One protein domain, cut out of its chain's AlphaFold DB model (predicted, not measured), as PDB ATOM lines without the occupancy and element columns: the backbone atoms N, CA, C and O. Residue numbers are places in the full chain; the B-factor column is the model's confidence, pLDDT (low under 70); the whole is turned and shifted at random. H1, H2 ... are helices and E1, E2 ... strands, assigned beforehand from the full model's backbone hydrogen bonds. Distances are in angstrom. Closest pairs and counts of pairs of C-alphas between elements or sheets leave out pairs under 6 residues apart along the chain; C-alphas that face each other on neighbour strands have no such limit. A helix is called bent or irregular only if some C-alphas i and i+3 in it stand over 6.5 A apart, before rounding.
ATOM      1  N   ALA A   9     -27.263 -42.251 -20.543       92.88
ATOM      2  CA  ALA A   9     -27.464 -40.809 -20.685       92.88
ATOM      3  C   ALA A   9     -27.935 -40.177 -19.362       92.88
ATOM      4  O   ALA A   9     -27.319 -39.230 -18.882       92.88
ATOM      5  N   ALA A  10     -28.936 -40.778 -18.698       92.44
ATOM      6  CA  ALA A  10     -29.384 -40.322 -17.378       92.44
ATOM      7  C   ALA A  10     -28.256 -40.363 -16.338       92.44
ATOM      8  O   ALA A  10     -28.094 -39.430 -15.557       92.44
ATOM      9  N   ARG A  11     -27.467 -41.446 -16.333       92.25
ATOM     10  CA  ARG A  11     -26.326 -41.574 -15.421       92.25
ATOM     11  C   ARG A  11     -25.300 -40.471 -15.660       92.25
ATOM     12  O   ARG A  11     -24.905 -39.823 -14.704       92.25
ATOM     13  N   SER A  12     -24.907 -40.257 -16.915       93.81
ATOM     14  CA  SER A  12     -23.910 -39.248 -17.273       93.81
ATOM     15  C   SER A  12     -24.352 -37.844 -16.864       93.81
ATOM     16  O   SER A  12     -23.523 -37.065 -16.404       93.81
ATOM     17  N   ALA A  13     -25.642 -37.521 -17.008       94.38
ATOM     18  CA  ALA A  13     -26.188 -36.235 -16.584       94.38
ATOM     19  C   ALA A  13     -26.139 -36.060 -15.055       94.38
ATOM     20  O   ALA A  13     -25.704 -35.021 -14.568       94.38
ATOM     21  N   LEU A  14     -26.530 -37.081 -14.285       94.94
ATOM     22  CA  LEU A  14     -26.477 -37.033 -12.816       94.94
ATOM     23  C   LEU A  14     -25.029 -36.966 -12.299       94.94
ATOM     24  O   LEU A  14     -24.711 -36.105 -11.483       94.94
ATOM     25  N   GLU A  15     -24.138 -37.810 -12.830       95.31
ATOM     26  CA  GLU A  15     -22.711 -37.833 -12.472       95.31
ATOM     27  C   GLU A  15     -22.011 -36.503 -12.794       95.31
ATOM     28  O   GLU A  15     -21.109 -36.095 -12.062       95.31
ATOM     29  N   LEU A  16     -22.431 -35.796 -13.852       95.19
ATOM     30  CA  LEU A  16     -21.919 -34.461 -14.175       95.19
ATOM     31  C   LEU A  16     -22.199 -33.467 -13.040       95.19
ATOM     32  O   LEU A  16     -21.280 -32.791 -12.581       95.19
ATOM     33  N   TYR A  17     -23.447 -33.382 -12.576       94.50
ATOM     34  CA  TYR A  17     -23.828 -32.426 -11.534       94.50
ATOM     35  C   TYR A  17     -23.318 -32.825 -10.146       94.50
ATOM     36  O   TYR A  17     -22.871 -31.953  -9.399       94.50
ATOM     37  N   GLU A  18     -23.282 -34.122  -9.831       93.56
ATOM     38  CA  GLU A  18     -22.582 -34.633  -8.643       93.56
ATOM     39  C   GLU A  18     -21.086 -34.270  -8.683       93.56
ATOM     40  O   GLU A  18     -20.510 -33.859  -7.672       93.56
ATOM     41  N   GLY A  19     -20.458 -34.366  -9.860       95.44
ATOM     42  CA  GLY A  19     -19.069 -33.973 -10.092       95.44
ATOM     43  C   GLY A  19     -18.826 -32.484  -9.850       95.44
ATOM     44  O   GLY A  19     -17.902 -32.141  -9.113       95.44
ATOM     45  N   ILE A  20     -19.684 -31.615 -10.396       93.81
ATOM     46  CA  ILE A  20     -19.629 -30.157 -10.191       93.81
ATOM     47  C   ILE A  20     -19.755 -29.809  -8.702       93.81
ATOM     48  O   ILE A  20     -18.965 -29.013  -8.190       93.81
ATOM     49  N   GLU A  21     -20.711 -30.410  -7.988       92.38
ATOM     50  CA  GLU A  21     -20.888 -30.185  -6.548       92.38
ATOM     51  C   GLU A  21     -19.652 -30.636  -5.759       92.38
ATOM     52  O   GLU A  21     -19.156 -29.909  -4.895       92.38
ATOM     53  N   ALA A  22     -19.106 -31.809  -6.090       93.62
ATOM     54  CA  ALA A  22     -17.928 -32.349  -5.426       93.62
ATOM     55  C   ALA A  22     -16.657 -31.527  -5.714       93.62
ATOM     56  O   ALA A  22     -15.835 -31.343  -4.814       93.62
ATOM     57  N   ASP A  23     -16.479 -31.033  -6.942       94.75
ATOM     58  CA  ASP A  23     -15.393 -30.116  -7.308       94.75
ATOM     59  C   ASP A  23     -15.509 -28.792  -6.553       94.75
ATOM     60  O   ASP A  23     -14.519 -28.306  -6.001       94.75
ATOM     61  N   GLY A 335     -42.114 -17.060 -18.172       94.38
ATOM     62  CA  GLY A 335     -42.696 -17.537 -19.429       94.38
ATOM     63  C   GLY A 335     -41.703 -17.786 -20.571       94.38
ATOM     64  O   GLY A 335     -42.144 -17.875 -21.713       94.38
ATOM     65  N   ILE A 336     -40.391 -17.870 -20.312       94.38
ATOM     66  CA  ILE A 336     -39.358 -18.011 -21.361       94.38
ATOM     67  C   ILE A 336     -39.505 -19.288 -22.207       94.38
ATOM     68  O   ILE A 336     -39.077 -19.324 -23.358       94.38
ATOM     69  N   SER A 337     -40.126 -20.341 -21.667       95.19
ATOM     70  CA  SER A 337     -40.308 -21.626 -22.349       95.19
ATOM     71  C   SER A 337     -41.588 -22.330 -21.898       95.19
ATOM     72  O   SER A 337     -41.879 -22.386 -20.708       95.19
ATOM     73  N   ALA A 338     -42.317 -22.949 -22.834       97.00
ATOM     74  CA  ALA A 338     -43.511 -23.750 -22.534       97.00
ATOM     75  C   ALA A 338     -43.203 -25.057 -21.769       97.00
ATOM     76  O   ALA A 338     -44.099 -25.639 -21.150       97.00
ATOM     77  N   CYS A 339     -41.944 -25.510 -21.794       98.19
ATOM     78  CA  CYS A 339     -41.479 -26.718 -21.107       98.19
ATOM     79  C   CYS A 339     -40.887 -26.444 -19.718       98.19
ATOM     80  O   CYS A 339     -40.542 -27.396 -19.024       98.19
ATOM     81  N   HIS A 340     -40.783 -25.180 -19.309       98.25
ATOM     82  CA  HIS A 340     -40.275 -24.792 -17.996       98.25
ATOM     83  C   HIS A 340     -41.386 -24.165 -17.157       98.25
ATOM     84  O   HIS A 340     -42.381 -23.674 -17.688       98.25
ATOM     85  N   ALA A 341     -41.213 -24.186 -15.841       98.12
ATOM     86  CA  ALA A 341     -42.079 -23.478 -14.913       98.12
ATOM     87  C   ALA A 341     -41.256 -22.764 -13.847       98.12
ATOM     88  O   ALA A 341     -40.274 -23.312 -13.355       98.12
ATOM     89  N   PHE A 342     -41.692 -21.571 -13.462       97.81
ATOM     90  CA  PHE A 342     -41.176 -20.886 -12.284       97.81
ATOM     91  C   PHE A 342     -41.659 -21.595 -11.013       97.81
ATOM     92  O   PHE A 342     -42.864 -21.759 -10.814       97.81
ATOM     93  N   ASP A 343     -40.721 -22.044 -10.183       97.62
ATOM     94  CA  ASP A 343     -41.006 -22.717  -8.918       97.62
ATOM     95  C   ASP A 343     -41.145 -21.690  -7.790       97.62
ATOM     96  O   ASP A 343     -40.187 -21.028  -7.413       97.62
ATOM     97  N   TYR A 344     -42.327 -21.556  -7.199       95.31
ATOM     98  CA  TYR A 344     -42.568 -20.623  -6.094       95.31
ATOM     99  C   TYR A 344     -41.933 -21.059  -4.760       95.31
ATOM    100  O   TYR A 344     -41.992 -20.314  -3.778       95.31
ATOM    101  N   GLY A 345     -41.324 -22.246  -4.703       94.69
ATOM    102  CA  GLY A 345     -40.599 -22.735  -3.539       94.69
ATOM    103  C   GLY A 345     -39.166 -22.212  -3.472       94.69
ATOM    104  O   GLY A 345     -38.748 -21.717  -2.420       94.69
ATOM    105  N   ASP A 346     -38.409 -22.315  -4.566       95.50
ATOM    106  CA  ASP A 346     -36.990 -21.928  -4.638       95.50
ATOM    107  C   ASP A 346     -36.660 -20.883  -5.720       95.50
ATOM    108  O   ASP A 346     -35.531 -20.399  -5.782       95.50
ATOM    109  N   PHE A 347     -37.661 -20.477  -6.502       96.19
ATOM    110  CA  PHE A 347     -37.623 -19.456  -7.552       96.19
ATOM    111  C   PHE A 347     -36.779 -19.801  -8.782       96.19
ATOM    112  O   PHE A 347     -36.611 -18.968  -9.680       96.19
ATOM    113  N   PHE A 348     -36.286 -21.035  -8.885       97.94
ATOM    114  CA  PHE A 348     -35.652 -21.506 -10.110       97.94
ATOM    115  C   PHE A 348     -36.684 -21.836 -11.195       97.94
ATOM    116  O   PHE A 348     -37.868 -22.060 -10.928       97.94
ATOM    117  N   LEU A 349     -36.224 -21.898 -12.444       98.56
ATOM    118  CA  LEU A 349     -37.006 -22.441 -13.550       98.56
ATOM    119  C   LEU A 349     -36.795 -23.955 -13.614       98.56
ATOM    120  O   LEU A 349     -35.678 -24.437 -13.802       98.56
ATOM    121  N   LYS A 350     -37.870 -24.721 -13.442       98.62
ATOM    122  CA  LYS A 350     -37.842 -26.186 -13.392       98.62
ATOM    123  C   LYS A 350     -38.361 -26.790 -14.691       98.62
ATOM    124  O   LYS A 350     -39.346 -26.301 -15.242       98.62
ATOM    125  N   ALA A 351     -37.767 -27.896 -15.122       98.62
ATOM    126  CA  ALA A 351     -38.308 -28.774 -16.164       98.62
ATOM    127  C   ALA A 351     -38.282 -30.230 -15.693       98.62
ATOM    128  O   ALA A 351     -37.398 -30.630 -14.938       98.62
ATOM    129  N   GLY A 352     -39.253 -31.033 -16.130       98.50
ATOM    130  CA  GLY A 352     -39.120 -32.486 -16.064       98.50
ATOM    131  C   GLY A 352     -38.269 -32.963 -17.233       98.50
ATOM    132  O   GLY A 352     -38.484 -32.500 -18.350       98.50
ATOM    133  N   VAL A 353     -37.322 -33.867 -16.988       98.31
ATOM    134  CA  VAL A 353     -36.387 -34.360 -18.011       98.31
ATOM    135  C   VAL A 353     -36.305 -35.879 -17.956       98.31
ATOM    136  O   VAL A 353     -36.324 -36.484 -16.880       98.31
ATOM    137  N   VAL A 354     -36.242 -36.514 -19.119       97.62
ATOM    138  CA  VAL A 354     -35.973 -37.949 -19.271       97.62
ATOM    139  C   VAL A 354     -34.903 -38.155 -20.330       97.62
ATOM    140  O   VAL A 354     -34.830 -37.390 -21.288       97.62
ATOM    141  N   PHE A 355     -34.092 -39.197 -20.168       96.50
ATOM    142  CA  PHE A 355     -32.909 -39.422 -21.000       96.50
ATOM    143  C   PHE A 355     -32.963 -40.756 -21.746       96.50
ATOM    144  O   PHE A 355     -33.598 -41.715 -21.287       96.50
ATOM    145  N   GLY A 356     -32.283 -40.821 -22.889       94.50
ATOM    146  CA  GLY A 356     -32.076 -42.020 -23.696       94.50
ATOM    147  C   GLY A 356     -33.323 -42.859 -23.930       94.50
ATOM    148  O   GLY A 356     -34.335 -42.387 -24.454       94.50
ATOM    149  N   ALA A 357     -33.266 -44.132 -23.530       91.81
ATOM    150  CA  ALA A 357     -34.338 -45.103 -23.767       91.81
ATOM    151  C   ALA A 357     -35.698 -44.705 -23.159       91.81
ATOM    152  O   ALA A 357     -36.735 -45.227 -23.578       91.81
ATOM    153  N   ASP A 358     -35.709 -43.779 -22.200       95.00
ATOM    154  CA  ASP A 358     -36.922 -43.323 -21.529       95.00
ATOM    155  C   ASP A 358     -37.628 -42.174 -22.289       95.00
ATOM    156  O   ASP A 358     -38.814 -41.935 -22.053       95.00
ATOM    157  N   ARG A 359     -36.962 -41.517 -23.256       96.25
ATOM    158  CA  ARG A 359     -37.501 -40.383 -24.041       96.25
ATOM    159  C   ARG A 359     -38.786 -40.733 -24.788       96.25
ATOM    160  O   ARG A 359     -39.843 -40.150 -24.547       96.25
ATOM    161  N   ALA A 360     -38.722 -41.723 -25.682       95.69
ATOM    162  CA  ALA A 360     -39.846 -42.071 -26.553       95.69
ATOM    163  C   ALA A 360     -41.093 -42.572 -25.789       95.69
ATOM    164  O   ALA A 360     -42.183 -42.070 -26.079       95.69
ATOM    165  N   PRO A 361     -40.985 -43.484 -24.795       95.94
ATOM    166  CA  PRO A 361     -42.134 -43.918 -23.997       95.94
ATOM    167  C   PRO A 361     -42.832 -42.770 -23.262       95.94
ATOM    168  O   PRO A 361     -44.061 -42.730 -23.192       95.94
ATOM    169  N   VAL A 362     -42.063 -41.820 -22.727       97.25
ATOM    170  CA  VAL A 362     -42.609 -40.665 -21.999       97.25
ATOM    171  C   VAL A 362     -43.271 -39.698 -22.956       97.25
ATOM    172  O   VAL A 362     -44.395 -39.275 -22.704       97.25
ATOM    173  N   ARG A 363     -42.622 -39.394 -24.081       97.75
ATOM    174  CA  ARG A 363     -43.182 -38.530 -25.121       97.75
ATOM    175  C   ARG A 363     -44.513 -39.071 -25.649       97.75
ATOM    176  O   ARG A 363     -45.468 -38.312 -25.781       97.75
ATOM    177  N   GLU A 364     -44.602 -40.375 -25.909       97.00
ATOM    178  CA  GLU A 364     -45.847 -41.030 -26.332       97.00
ATOM    179  C   GLU A 364     -46.926 -40.942 -25.244       97.00
ATOM    180  O   GLU A 364     -48.045 -40.501 -25.515       97.00
ATOM    181  N   ALA A 365     -46.588 -41.309 -24.005       97.50
ATOM    182  CA  ALA A 365     -47.537 -41.324 -22.897       97.50
ATOM    183  C   ALA A 365     -48.060 -39.922 -22.549       97.50
ATOM    184  O   ALA A 365     -49.264 -39.735 -22.383       97.50
ATOM    185  N   LEU A 366     -47.177 -38.924 -22.465       98.31
ATOM    186  CA  LEU A 366     -47.562 -37.541 -22.197       98.31
ATOM    187  C   LEU A 366     -48.310 -36.928 -23.387       98.31
ATOM    188  O   LEU A 366     -49.294 -36.218 -23.180       98.31
ATOM    189  N   GLY A 367     -47.922 -37.252 -24.624       98.00
ATOM    190  CA  GLY A 367     -48.649 -36.844 -25.828       98.00
ATOM    191  C   GLY A 367     -50.087 -37.366 -25.855       98.00
ATOM    192  O   GLY A 367     -51.015 -36.611 -26.143       98.00
ATOM    193  N   ALA A 368     -50.303 -38.623 -25.457       97.56
ATOM    194  CA  ALA A 368     -51.642 -39.206 -25.324       97.56
ATOM    195  C   ALA A 368     -52.497 -38.521 -24.237       97.56
ATOM    196  O   ALA A 368     -53.726 -38.543 -24.315       97.56
ATOM    197  N   LEU A 369     -51.859 -37.893 -23.246       97.56
ATOM    198  CA  LEU A 369     -52.508 -37.073 -22.218       97.56
ATOM    199  C   LEU A 369     -52.700 -35.604 -22.637       97.56
ATOM    200  O   LEU A 369     -53.272 -34.827 -21.873       97.56
ATOM    201  N   GLY A 370     -52.255 -35.222 -23.837       97.50
ATOM    202  CA  GLY A 370     -52.408 -33.875 -24.386       97.50
ATOM    203  C   GLY A 370     -51.214 -32.944 -24.171       97.50
ATOM    204  O   GLY A 370     -51.347 -31.742 -24.396       97.50
ATOM    205  N   CYS A 371     -50.051 -33.451 -23.750       97.62
ATOM    206  CA  CYS A 371     -48.814 -32.670 -23.762       97.62
ATOM    207  C   CYS A 371     -48.360 -32.444 -25.211       97.62
ATOM    208  O   CYS A 371     -48.049 -33.403 -25.915       97.62
ATOM    209  N   ALA A 372     -48.339 -31.188 -25.658       96.19
ATOM    210  CA  ALA A 372     -47.900 -30.818 -27.006       96.19
ATOM    211  C   ALA A 372     -46.459 -30.287 -27.043       96.19
ATOM    212  O   ALA A 372     -45.809 -30.362 -28.084       96.19
ATOM    213  N   ASP A 373     -45.969 -29.781 -25.911       98.00
ATOM    214  CA  ASP A 373     -44.691 -29.087 -25.811       98.00
ATOM    215  C   ASP A 373     -43.616 -30.024 -25.254       98.00
ATOM    216  O   ASP A 373     -43.743 -30.554 -24.146       98.00
ATOM    217  N   PHE A 374     -42.556 -30.211 -26.037       98.31
ATOM    218  CA  PHE A 374     -41.347 -30.933 -25.658       98.31
ATOM    219  C   PHE A 374     -40.139 -30.174 -26.203       98.31
ATOM    220  O   PHE A 374     -40.205 -29.608 -27.295       98.31
ATOM    221  N   ILE A 375     -39.038 -30.178 -25.456       98.00
ATOM    222  CA  ILE A 375     -37.724 -29.788 -25.975       98.00
ATOM    223  C   ILE A 375     -36.923 -31.072 -26.136       98.00
ATOM    224  O   ILE A 375     -36.757 -31.814 -25.171       98.00
ATOM    225  N   GLU A 376     -36.468 -31.336 -27.354       97.62
ATOM    226  CA  GLU A 376     -35.596 -32.465 -27.667       97.62
ATOM    227  C   GLU A 376     -34.158 -31.959 -27.729       97.62
ATOM    228  O   GLU A 376     -33.862 -31.043 -28.498       97.62
ATOM    229  N   ASP A 377     -33.286 -32.554 -26.922       96.44
ATOM    230  CA  ASP A 377     -31.850 -32.314 -26.944       96.44
ATOM    231  C   ASP A 377     -31.163 -33.609 -27.383       96.44
ATOM    232  O   ASP A 377     -31.033 -34.569 -26.622       96.44
ATOM    233  N   ASP A 378     -30.783 -33.665 -28.657       95.88
ATOM    234  CA  ASP A 378     -30.135 -34.843 -29.227       95.88
ATOM    235  C   ASP A 378     -28.660 -34.963 -28.814       95.88
ATOM    236  O   ASP A 378     -28.107 -36.059 -28.902       95.88
ATOM    237  N   GLU A 379     -28.030 -33.878 -28.344       94.25
ATOM    238  CA  GLU A 379     -26.649 -33.892 -27.850       94.25
ATOM    239  C   GLU A 379     -26.587 -34.478 -26.437       94.25
ATOM    240  O   GLU A 379     -25.789 -35.381 -26.176       94.25
ATOM    241  N   ALA A 380     -27.480 -34.032 -25.552       93.12
ATOM    242  CA  ALA A 380     -27.622 -34.573 -24.200       93.12
ATOM    243  C   ALA A 380     -28.411 -35.897 -24.148       93.12
ATOM    244  O   ALA A 380     -28.539 -36.500 -23.080       93.12
ATOM    245  N   ASP A 381     -28.960 -36.343 -25.283       96.69
ATOM    246  CA  ASP A 381     -29.897 -37.463 -25.385       96.69
ATOM    247  C   ASP A 381     -31.042 -37.340 -24.362       96.69
ATOM    248  O   ASP A 381     -31.290 -38.237 -23.546       96.69
ATOM    249  N   ALA A 382     -31.738 -36.200 -24.400       97.81
ATOM    250  CA  ALA A 382     -32.741 -35.799 -23.421       97.81
ATOM    251  C   ALA A 382     -34.040 -35.273 -24.058       97.81
ATOM    252  O   ALA A 382     -34.064 -34.733 -25.164       97.81
ATOM    253  N   THR A 383     -35.142 -35.415 -23.321       98.44
ATOM    254  CA  THR A 383     -36.435 -34.798 -23.633       98.44
ATOM    255  C   THR A 383     -36.953 -34.070 -22.397       98.44
ATOM    256  O   THR A 383     -37.218 -34.703 -21.368       98.44
ATOM    257  N   SER A 384     -37.153 -32.758 -22.517       98.50
ATOM    258  CA  SER A 384     -37.661 -31.895 -21.447       98.50
ATOM    259  C   SER A 384     -39.126 -31.523 -21.664       98.50
ATOM    260  O   SER A 384     -39.565 -31.273 -22.789       98.50
ATOM    261  N   PHE A 385     -39.889 -31.453 -20.577       98.69
ATOM    262  CA  PHE A 385     -41.319 -31.148 -20.573       98.69
ATOM    263  C   PHE A 385     -41.726 -30.375 -19.313       98.69
ATOM    264  O   PHE A 385     -41.068 -30.431 -18.274       98.69
ATOM    265  N   HIS A 386     -42.868 -29.687 -19.380       98.56
ATOM    266  CA  HIS A 386     -43.349 -28.861 -18.269       98.56
ATOM    267  C   HIS A 386     -43.539 -29.680 -16.967       98.56
ATOM    268  O   HIS A 386     -44.247 -30.693 -17.000       98.56
ATOM    269  N   PRO A 387     -43.040 -29.222 -15.795       98.06
ATOM    270  CA  PRO A 387     -43.073 -29.974 -14.530       98.06
ATOM    271  C   PRO A 387     -44.452 -30.469 -14.074       98.06
ATOM    272  O   PRO A 387     -44.558 -31.486 -13.395       98.06
ATOM    273  N   ARG A 388     -45.537 -29.806 -14.498       97.69
ATOM    274  CA  ARG A 388     -46.926 -30.284 -14.300       97.69
ATOM    275  C   ARG A 388     -47.148 -31.750 -14.709       97.69
ATOM    276  O   ARG A 388     -48.060 -32.391 -14.196       97.69
ATOM    277  N   TRP A 389     -46.330 -32.281 -15.618       98.06
ATOM    278  CA  TRP A 389     -46.413 -33.658 -16.103       98.06
ATOM    279  C   TRP A 389     -45.542 -34.659 -15.328       98.06
ATOM    280  O   TRP A 389     -45.640 -35.853 -15.603       98.06
ATOM    281  N   LEU A 390     -44.747 -34.236 -14.333       97.12
ATOM    282  CA  LEU A 390     -43.855 -35.116 -13.553       97.12
ATOM    283  C   LEU A 390     -44.590 -36.324 -12.948       97.12
ATOM    284  O   LEU A 390     -44.116 -37.454 -13.038       97.12
ATOM    285  N   SER A 391     -45.787 -36.111 -12.385       95.50
ATOM    286  CA  SER A 391     -46.592 -37.199 -11.801       95.50
ATOM    287  C   SER A 391     -47.095 -38.205 -12.845       95.50
ATOM    288  O   SER A 391     -47.263 -39.384 -12.538       95.50
ATOM    289  N   ALA A 392     -47.350 -37.757 -14.078       96.94
ATOM    290  CA  ALA A 392     -47.737 -38.641 -15.172       96.94
ATOM    291  C   ALA A 392     -46.517 -39.394 -15.723       96.94
ATOM    292  O   ALA A 392     -46.587 -40.609 -15.912       96.94
ATOM    293  N   ALA A 393     -45.392 -38.697 -15.904       96.50
ATOM    294  CA  ALA A 393     -44.141 -39.267 -16.392       96.50
ATOM    295  C   ALA A 393     -43.603 -40.381 -15.473       96.50
ATOM    296  O   ALA A 393     -43.242 -41.449 -15.960       96.50
ATOM    297  N   SER A 394     -43.660 -40.209 -14.147       92.44
ATOM    298  CA  SER A 394     -43.184 -41.221 -13.181       92.44
ATOM    299  C   SER A 394     -43.993 -42.532 -13.182       92.44
ATOM    300  O   SER A 394     -43.547 -43.574 -12.684       92.44
ATOM    301  N   ARG A 395     -45.195 -42.520 -13.770       94.81
ATOM    302  CA  ARG A 395     -46.046 -43.712 -13.934       94.81
ATOM    303  C   ARG A 395     -45.748 -44.478 -15.219       94.81
ATOM    304  O   ARG A 395     -46.224 -45.604 -15.362       94.81
ATOM    305  N   VAL A 396     -44.964 -43.906 -16.130       95.31
ATOM    306  CA  VAL A 396     -44.594 -44.558 -17.385       95.31
ATOM    307  C   VAL A 396     -43.718 -45.775 -17.092       95.31
ATOM    308  O   VAL A 396     -42.878 -45.790 -16.185       95.31
ATOM    309  N   ARG A 397     -43.966 -46.837 -17.855       91.81
ATOM    310  CA  ARG A 397     -43.152 -48.049 -17.898       91.81
ATOM    311  C   ARG A 397     -42.679 -48.236 -19.330       91.81
ATOM    312  O   ARG A 397     -43.472 -48.066 -20.257       91.81
ATOM    313  N   VAL A 398     -41.410 -48.577 -19.510       85.75
ATOM    314  CA  VAL A 398     -40.904 -48.972 -20.829       85.75
ATOM    315  C   VAL A 398     -41.369 -50.406 -21.147       85.75
ATOM    316  O   VAL A 398     -42.006 -51.062 -20.320       85.75
ATOM    317  N   ARG A 399     -41.124 -50.898 -22.370       78.69
ATOM    318  CA  ARG A 399     -41.735 -52.147 -22.885       78.69
ATOM    319  C   ARG A 399     -41.434 -53.407 -22.065       78.69
ATOM    320  O   ARG A 399     -42.233 -54.338 -22.092       78.69
ATOM    321  N   ASP A 400     -40.310 -53.444 -21.361       81.94
ATOM    322  CA  ASP A 400     -39.906 -54.549 -20.481       81.94
ATOM    323  C   ASP A 400     -40.536 -54.471 -19.071       81.94
ATOM    324  O   ASP A 400     -40.305 -55.343 -18.236       81.94
ATOM    325  N   GLY A 401     -41.353 -53.445 -18.804       82.50
ATOM    326  CA  GLY A 401     -41.994 -53.201 -17.513       82.50
ATOM    327  C   GLY A 401     -41.162 -52.362 -16.536       82.50
ATOM    328  O   GLY A 401     -41.670 -52.042 -15.456       82.50
ATOM    329  N   ARG A 402     -39.930 -51.963 -16.885       88.06
ATOM    330  CA  ARG A 402     -39.079 -51.100 -16.053       88.06
ATOM    331  C   ARG A 402     -39.698 -49.699 -15.913       88.06
ATOM    332  O   ARG A 402     -40.178 -49.135 -16.902       88.06
ATOM    333  N   PRO A 403     -39.712 -49.108 -14.701       89.06
ATOM    334  CA  PRO A 403     -40.092 -47.712 -14.521       89.06
ATOM    335  C   PRO A 403     -39.121 -46.772 -15.224       89.06
ATOM    336  O   PRO A 403     -37.903 -46.938 -15.139       89.06
ATOM    337  N   VAL A 404     -39.687 -45.771 -15.895       91.25
ATOM    338  CA  VAL A 404     -38.917 -44.624 -16.374       91.25
ATOM    339  C   VAL A 404     -38.333 -43.874 -15.184       91.25
ATOM    340  O   VAL A 404     -38.990 -43.732 -14.146       91.25
ATOM    341  N   ARG A 405     -37.119 -43.353 -15.358       89.75
ATOM    342  CA  ARG A 405     -36.487 -42.457 -14.393       89.75
ATOM    343  C   ARG A 405     -36.608 -41.014 -14.842       89.75
ATOM    344  O   ARG A 405     -35.823 -40.520 -15.643       89.75
ATOM    345  N   THR A 406     -37.627 -40.353 -14.315       95.44
ATOM    346  CA  THR A 406     -37.811 -38.918 -14.506       95.44
ATOM    347  C   THR A 406     -36.880 -38.144 -13.587       95.44
ATOM    348  O   THR A 406     -36.770 -38.452 -12.399       95.44
ATOM    349  N   CYS A 407     -36.246 -37.125 -14.146       97.56
ATOM    350  CA  CYS A 407     -35.418 -36.168 -13.438       97.56
ATOM    351  C   CYS A 407     -36.098 -34.793 -13.417       97.56
ATOM    352  O   CYS A 407     -37.025 -34.526 -14.190       97.56
ATOM    353  N   VAL A 408     -35.629 -33.923 -12.532       98.44
ATOM    354  CA  VAL A 408     -35.959 -32.502 -12.497       98.44
ATOM    355  C   VAL A 408     -34.693 -31.724 -12.814       98.44
ATOM    356  O   VAL A 408     -33.672 -31.894 -12.151       98.44
ATOM    357  N   SER A 409     -34.781 -30.871 -13.824       98.38
ATOM    358  CA  SER A 409     -33.757 -29.897 -14.179       98.38
ATOM    359  C   SER A 409     -34.047 -28.570 -13.483       98.38
ATOM    360  O   SER A 409     -35.197 -28.119 -13.449       98.38
ATOM    361  N   THR A 410     -33.014 -27.954 -12.911       98.56
ATOM    362  CA  THR A 410     -33.049 -26.652 -12.235       98.56
ATOM    363  C   THR A 410     -32.249 -25.638 -13.035       98.56
ATOM    364  O   THR A 410     -31.058 -25.833 -13.263       98.56
ATOM    365  N   ASN A 411     -32.893 -24.538 -13.423       98.31
ATOM    366  CA  ASN A 411     -32.354 -23.583 -14.385       98.31
ATOM    367  C   ASN A 411     -32.440 -22.144 -13.879       98.31
ATOM    368  O   ASN A 411     -33.356 -21.772 -13.136       98.31
ATOM    369  N   VAL A 412     -31.509 -21.325 -14.356       97.81
ATOM    370  CA  VAL A 412     -31.487 -19.872 -14.170       97.81
ATOM    371  C   VAL A 412     -31.436 -19.177 -15.525       97.81
ATOM    372  O   VAL A 412     -30.882 -19.715 -16.487       97.81
ATOM    373  N   VAL A 413     -32.022 -17.988 -15.609       97.44
ATOM    374  CA  VAL A 413     -31.885 -17.128 -16.782       97.44
ATOM    375  C   VAL A 413     -30.533 -16.430 -16.765       97.44
ATOM    376  O   VAL A 413     -30.101 -15.908 -15.741       97.44
ATOM    377  N   VAL A 414     -29.877 -16.407 -17.920       95.81
ATOM    378  CA  VAL A 414     -28.645 -15.653 -18.158       95.81
ATOM    379  C   VAL A 414     -28.824 -14.743 -19.367       95.81
ATOM    380  O   VAL A 414     -29.494 -15.107 -20.337       95.81
ATOM    381  N   GLU A 415     -28.235 -13.553 -19.305       93.25
ATOM    382  CA  GLU A 415     -28.165 -12.645 -20.447       93.25
ATOM    383  C   GLU A 415     -27.127 -13.158 -21.457       93.25
ATOM    384  O   GLU A 415     -26.045 -13.621 -21.087       93.25
ATOM    385  N   VAL A 416     -27.479 -13.106 -22.737       93.31
ATOM    386  CA  VAL A 416     -26.621 -13.464 -23.875       93.31
ATOM    387  C   VAL A 416     -26.665 -12.335 -24.905       93.31
ATOM    388  O   VAL A 416     -27.523 -11.459 -24.818       93.31
ATOM    389  N   GLU A 417     -25.769 -12.344 -25.900       90.19
ATOM    390  CA  GLU A 417     -25.668 -11.258 -26.900       90.19
ATOM    391  C   GLU A 417     -27.020 -10.886 -27.544       90.19
ATOM    392  O   GLU A 417     -27.275  -9.713 -27.809       90.19
ATOM    393  N   GLU A 418     -27.903 -11.870 -27.751       85.94
ATOM    394  CA  GLU A 418     -29.246 -11.686 -28.313       85.94
ATOM    395  C   GLU A 418     -30.354 -12.101 -27.326       85.94
ATOM    396  O   GLU A 418     -31.190 -12.960 -27.610       85.94
ATOM    397  N   GLY A 419     -30.385 -11.474 -26.147       91.69
ATOM    398  CA  GLY A 419     -31.492 -11.583 -25.195       91.69
ATOM    399  C   GLY A 419     -31.181 -12.498 -24.017       91.69
ATOM    400  O   GLY A 419     -30.234 -12.260 -23.276       91.69
ATOM    401  N   TYR A 420     -32.009 -13.522 -23.807       94.44
ATOM    402  CA  TYR A 420     -31.951 -14.358 -22.609       94.44
ATOM    403  C   TYR A 420     -31.929 -15.840 -22.965       94.44
ATOM    404  O   TYR A 420     -32.681 -16.291 -23.830       94.44
ATOM    405  N   ALA A 421     -31.100 -16.601 -22.255       94.62
ATOM    406  CA  ALA A 421     -31.009 -18.049 -22.366       94.62
ATOM    407  C   ALA A 421     -31.216 -18.720 -21.004       94.62
ATOM    408  O   ALA A 421     -31.086 -18.093 -19.951       94.62
ATOM    409  N   LEU A 422     -31.531 -20.013 -21.031       96.19
ATOM    410  CA  LEU A 422     -31.564 -20.851 -19.838       96.19
ATOM    411  C   LEU A 422     -30.211 -21.524 -19.644       96.19
ATOM    412  O   LEU A 422     -29.672 -22.123 -20.573       96.19
ATOM    413  N   ARG A 423     -29.694 -21.457 -18.420       96.56
ATOM    414  CA  ARG A 423     -28.538 -22.228 -17.973       96.56
ATOM    415  C   ARG A 423     -28.997 -23.274 -16.966       96.56
ATOM    416  O   ARG A 423     -29.501 -22.920 -15.899       96.56
ATOM    417  N   GLU A 424     -28.780 -24.543 -17.291       97.25
ATOM    418  CA  GLU A 424     -29.029 -25.657 -16.377       97.25
ATOM    419  C   GLU A 424     -27.942 -25.713 -15.297       97.25
ATOM    420  O   GLU A 424     -26.743 -25.753 -15.589       97.25
ATOM    421  N   LEU A 425     -28.363 -25.689 -14.034       96.94
ATOM    422  CA  LEU A 425     -27.484 -25.658 -12.863       96.94
ATOM    423  C   LEU A 425     -27.455 -26.979 -12.101       96.94
ATOM    424  O   LEU A 425     -26.506 -27.226 -11.359       96.94
ATOM    425  N   LYS A 426     -28.505 -27.794 -12.228       97.00
ATOM    426  CA  LYS A 426     -28.629 -29.063 -11.512       97.00
ATOM    427  C   LYS A 426     -29.639 -29.976 -12.194       97.00
ATOM    428  O   LYS A 426     -30.712 -29.509 -12.574       97.00
ATOM    429  N   VAL A 427     -29.340 -31.268 -12.240       97.31
ATOM    430  CA  VAL A 427     -30.302 -32.330 -12.553       97.31
ATOM    431  C   VAL A 427     -30.337 -33.305 -11.387       97.31
ATOM    432  O   VAL A 427     -29.297 -33.753 -10.914       97.31
ATOM    433  N   GLU A 428     -31.538 -33.631 -10.925       95.88
ATOM    434  CA  GLU A 428     -31.771 -34.574  -9.829       95.88
ATOM    435  C   GLU A 428     -32.837 -35.585 -10.234       95.88
ATOM    436  O   GLU A 428     -33.741 -35.270 -11.012       95.88
ATOM    437  N   LEU A 429     -32.791 -36.793  -9.673       95.19
ATOM    438  CA  LEU A 429     -33.930 -37.699  -9.759       95.19
ATOM    439  C   LEU A 429     -35.168 -37.032  -9.155       95.19
ATOM    440  O   LEU A 429     -35.104 -36.432  -8.087       95.19
ATOM    441  N   ALA A 430     -36.323 -37.175  -9.806       94.69
ATOM    442  CA  ALA A 430     -37.549 -36.525  -9.343       94.69
ATOM    443  C   ALA A 430     -38.023 -37.012  -7.959       94.69
ATOM    444  O   ALA A 430     -38.830 -36.336  -7.329       94.69
ATOM    445  N   GLU A 431     -37.561 -38.182  -7.499       91.62
ATOM    446  CA  GLU A 431     -37.832 -38.697  -6.148       91.62
ATOM    447  C   GLU A 431     -36.933 -38.086  -5.063       91.62
ATOM    448  O   GLU A 431     -37.357 -38.009  -3.911       91.62
ATOM    449  N   ASP A 432     -35.744 -37.614  -5.445       91.62
ATOM    450  CA  ASP A 432     -34.770 -36.980  -4.550       91.62
ATOM    451  C   ASP A 432     -34.894 -35.446  -4.571       91.62
ATOM    452  O   ASP A 432     -34.587 -34.770  -3.588       91.62
ATOM    453  N   ALA A 433     -35.391 -34.887  -5.679       92.25
ATOM    454  CA  ALA A 433     -35.618 -33.460  -5.845       92.25
ATOM    455  C   ALA A 433     -36.693 -32.925  -4.882       92.25
ATOM    456  O   ALA A 433     -37.700 -33.578  -4.582       92.25
ATOM    457  N   ALA A 434     -36.530 -31.670  -4.454       90.44
ATOM    458  CA  ALA A 434     -37.591 -30.966  -3.743       90.44
ATOM    459  C   ALA A 434     -38.869 -30.889  -4.613       90.44
ATOM    460  O   ALA A 434     -38.770 -30.688  -5.827       90.44
ATOM    461  N   PRO A 435     -40.076 -31.016  -4.026       92.44
ATOM    462  CA  PRO A 435     -41.312 -30.909  -4.795       92.44
ATOM    463  C   PRO A 435     -41.428 -29.549  -5.492       92.44
ATOM    464  O   PRO A 435     -41.404 -28.519  -4.819       92.44
ATOM    465  N   VAL A 436     -41.620 -29.563  -6.815       96.31
ATOM    466  CA  VAL A 436     -41.815 -28.344  -7.617       96.31
ATOM    467  C   VAL A 436     -43.126 -27.663  -7.227       96.31
ATOM    468  O   VAL A 436     -44.198 -28.275  -7.320       96.31
ATOM    469  N   GLN A 437     -43.066 -26.395  -6.816       96.06
ATOM    470  CA  GLN A 437     -44.234 -25.630  -6.376       96.06
ATOM    471  C   GLN A 437     -44.709 -24.685  -7.481       96.06
ATOM    472  O   GLN A 437     -44.145 -23.623  -7.704       96.06
ATOM    473  N   LEU A 438     -45.791 -25.049  -8.170       95.88
ATOM    474  CA  LEU A 438     -46.349 -24.243  -9.270       95.88
ATOM    475  C   LEU A 438     -47.305 -23.129  -8.807       95.88
ATOM    476  O   LEU A 438     -47.807 -22.370  -9.632       95.88
ATOM    477  N   GLU A 439     -47.571 -23.033  -7.503       94.19
ATOM    478  CA  GLU A 439     -48.478 -22.052  -6.902       94.19
ATOM    479  C   GLU A 439     -47.759 -21.230  -5.825       94.19
ATOM    480  O   GLU A 439     -47.008 -21.782  -5.016       94.19
ATOM    481  N   ASP A 440     -48.034 -19.922  -5.764       91.81
ATOM    482  CA  ASP A 440     -47.455 -19.011  -4.764       91.81
ATOM    483  C   ASP A 440     -48.150 -19.142  -3.396       91.81
ATOM    484  O   ASP A 440     -48.901 -18.273  -2.938       91.81
TER     485      ASP A 440
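This is residues 9 to 23 and 335 to 440 of the 457 residues of the protein "Radical SAM core domain-containing protein" of Gordonibacter sp. An230 (UniProt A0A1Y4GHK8). What does the model look like? A strongly twisted sheet of five strands, curled like part of a barrel, is the middle of three layers: H2 and H3 pack on one face and H1 runs across the other. The long hairpin of E4 and E5 reaches one far end, and the link between H3 and E4 reaches the other. What is it made of? The printed part has 121 residues, with three named helices and five named strands in the order H1 E1 H2 E2 E3 H3 E4 E5; the sheet runs E2 E3 E1 E4 E5, antiparallel throughout, and the class is mixed, helices and strands. It is compact, with a radius of gyration of the C-alphas of 14.1 A and spans of 43 by 34 by 28 A.

How do the strands pair? Inner strand E1, residues 349 to 355, is antiparallel to E4, residues 407 to 416, and to E3, residues 382 to 385; N 351 and O 409, 3.1 A, and N 352 and O 385, 2.9 A, are within hydrogen-bond range. Edge strands E2, residues 375 to 377, and E5, residues 419 to 429, form hairpins with E3 and E4, where N 375 and O 384, 2.9 A, and N 410 and O 426, 2.8 A, are within hydrogen-bond range. Where are the helices? H1, residues 9 to 23, is on the sheet at a height of 8.9 A, across the strands at 79 degrees to E5 on the local plane; its closest C-alphas to E5 are those of Tyr 17 and Lys 426, 5.9 A. On the opposite face H3, residues 387 to 393, runs along E1 at 5 degrees on the local plane, with the closest C-alphas, those of Pro 387 and Gly 352, 4.9 A apart. H2, residues 356 to 368, is over E3 and E1 and touches H3 with residues 362 to 366 alone, about perpendicular at 81 degrees, the closest C-alphas being those of Val 362 and Ala 393, 6.0 A. Which units and backbones are there? E1, H2, E2 and E3, H3, E4 are split strand-helix-strand units, two strands running the same way with another strand between them in the sheet, and both crossovers are right-handed. Every O i to N i+4 pair of H1 is within hydrogen-bond range, against 7 of 9 in H2 and 1 of 3 in H3, which has 3 of 4 O i to N i+3 pairs within range.

Where do the elements begin and end? H1 begins at C-alpha 9 (-27.464, -40.809, -20.685) and is 21.0 A long; E5 ends at C-alpha 429 (-33.930, -37.699, -9.759) after 30.4 A. E4 measures 26.5 A, H2 19.8 A and E1 19.0 A. Are the helices irregular? H3 is, with C-alphas 388 and 391 7.4 A apart, and H2 only just, with C-alphas 357 and 360 6.9 A apart.

How large is it? The two C-alphas farthest apart, those of Asp 400 and Glu 417, are 46.0 A apart. Is anything missing or uncertain? Residues 24 to 334 are not printed, and C-alphas 23 and 335 are 32.4 A apart across the cut; the link from H3 to E4 is long, with 13 residues. The mean pLDDT of the printed part is 95.1, and no printed residue is under 70.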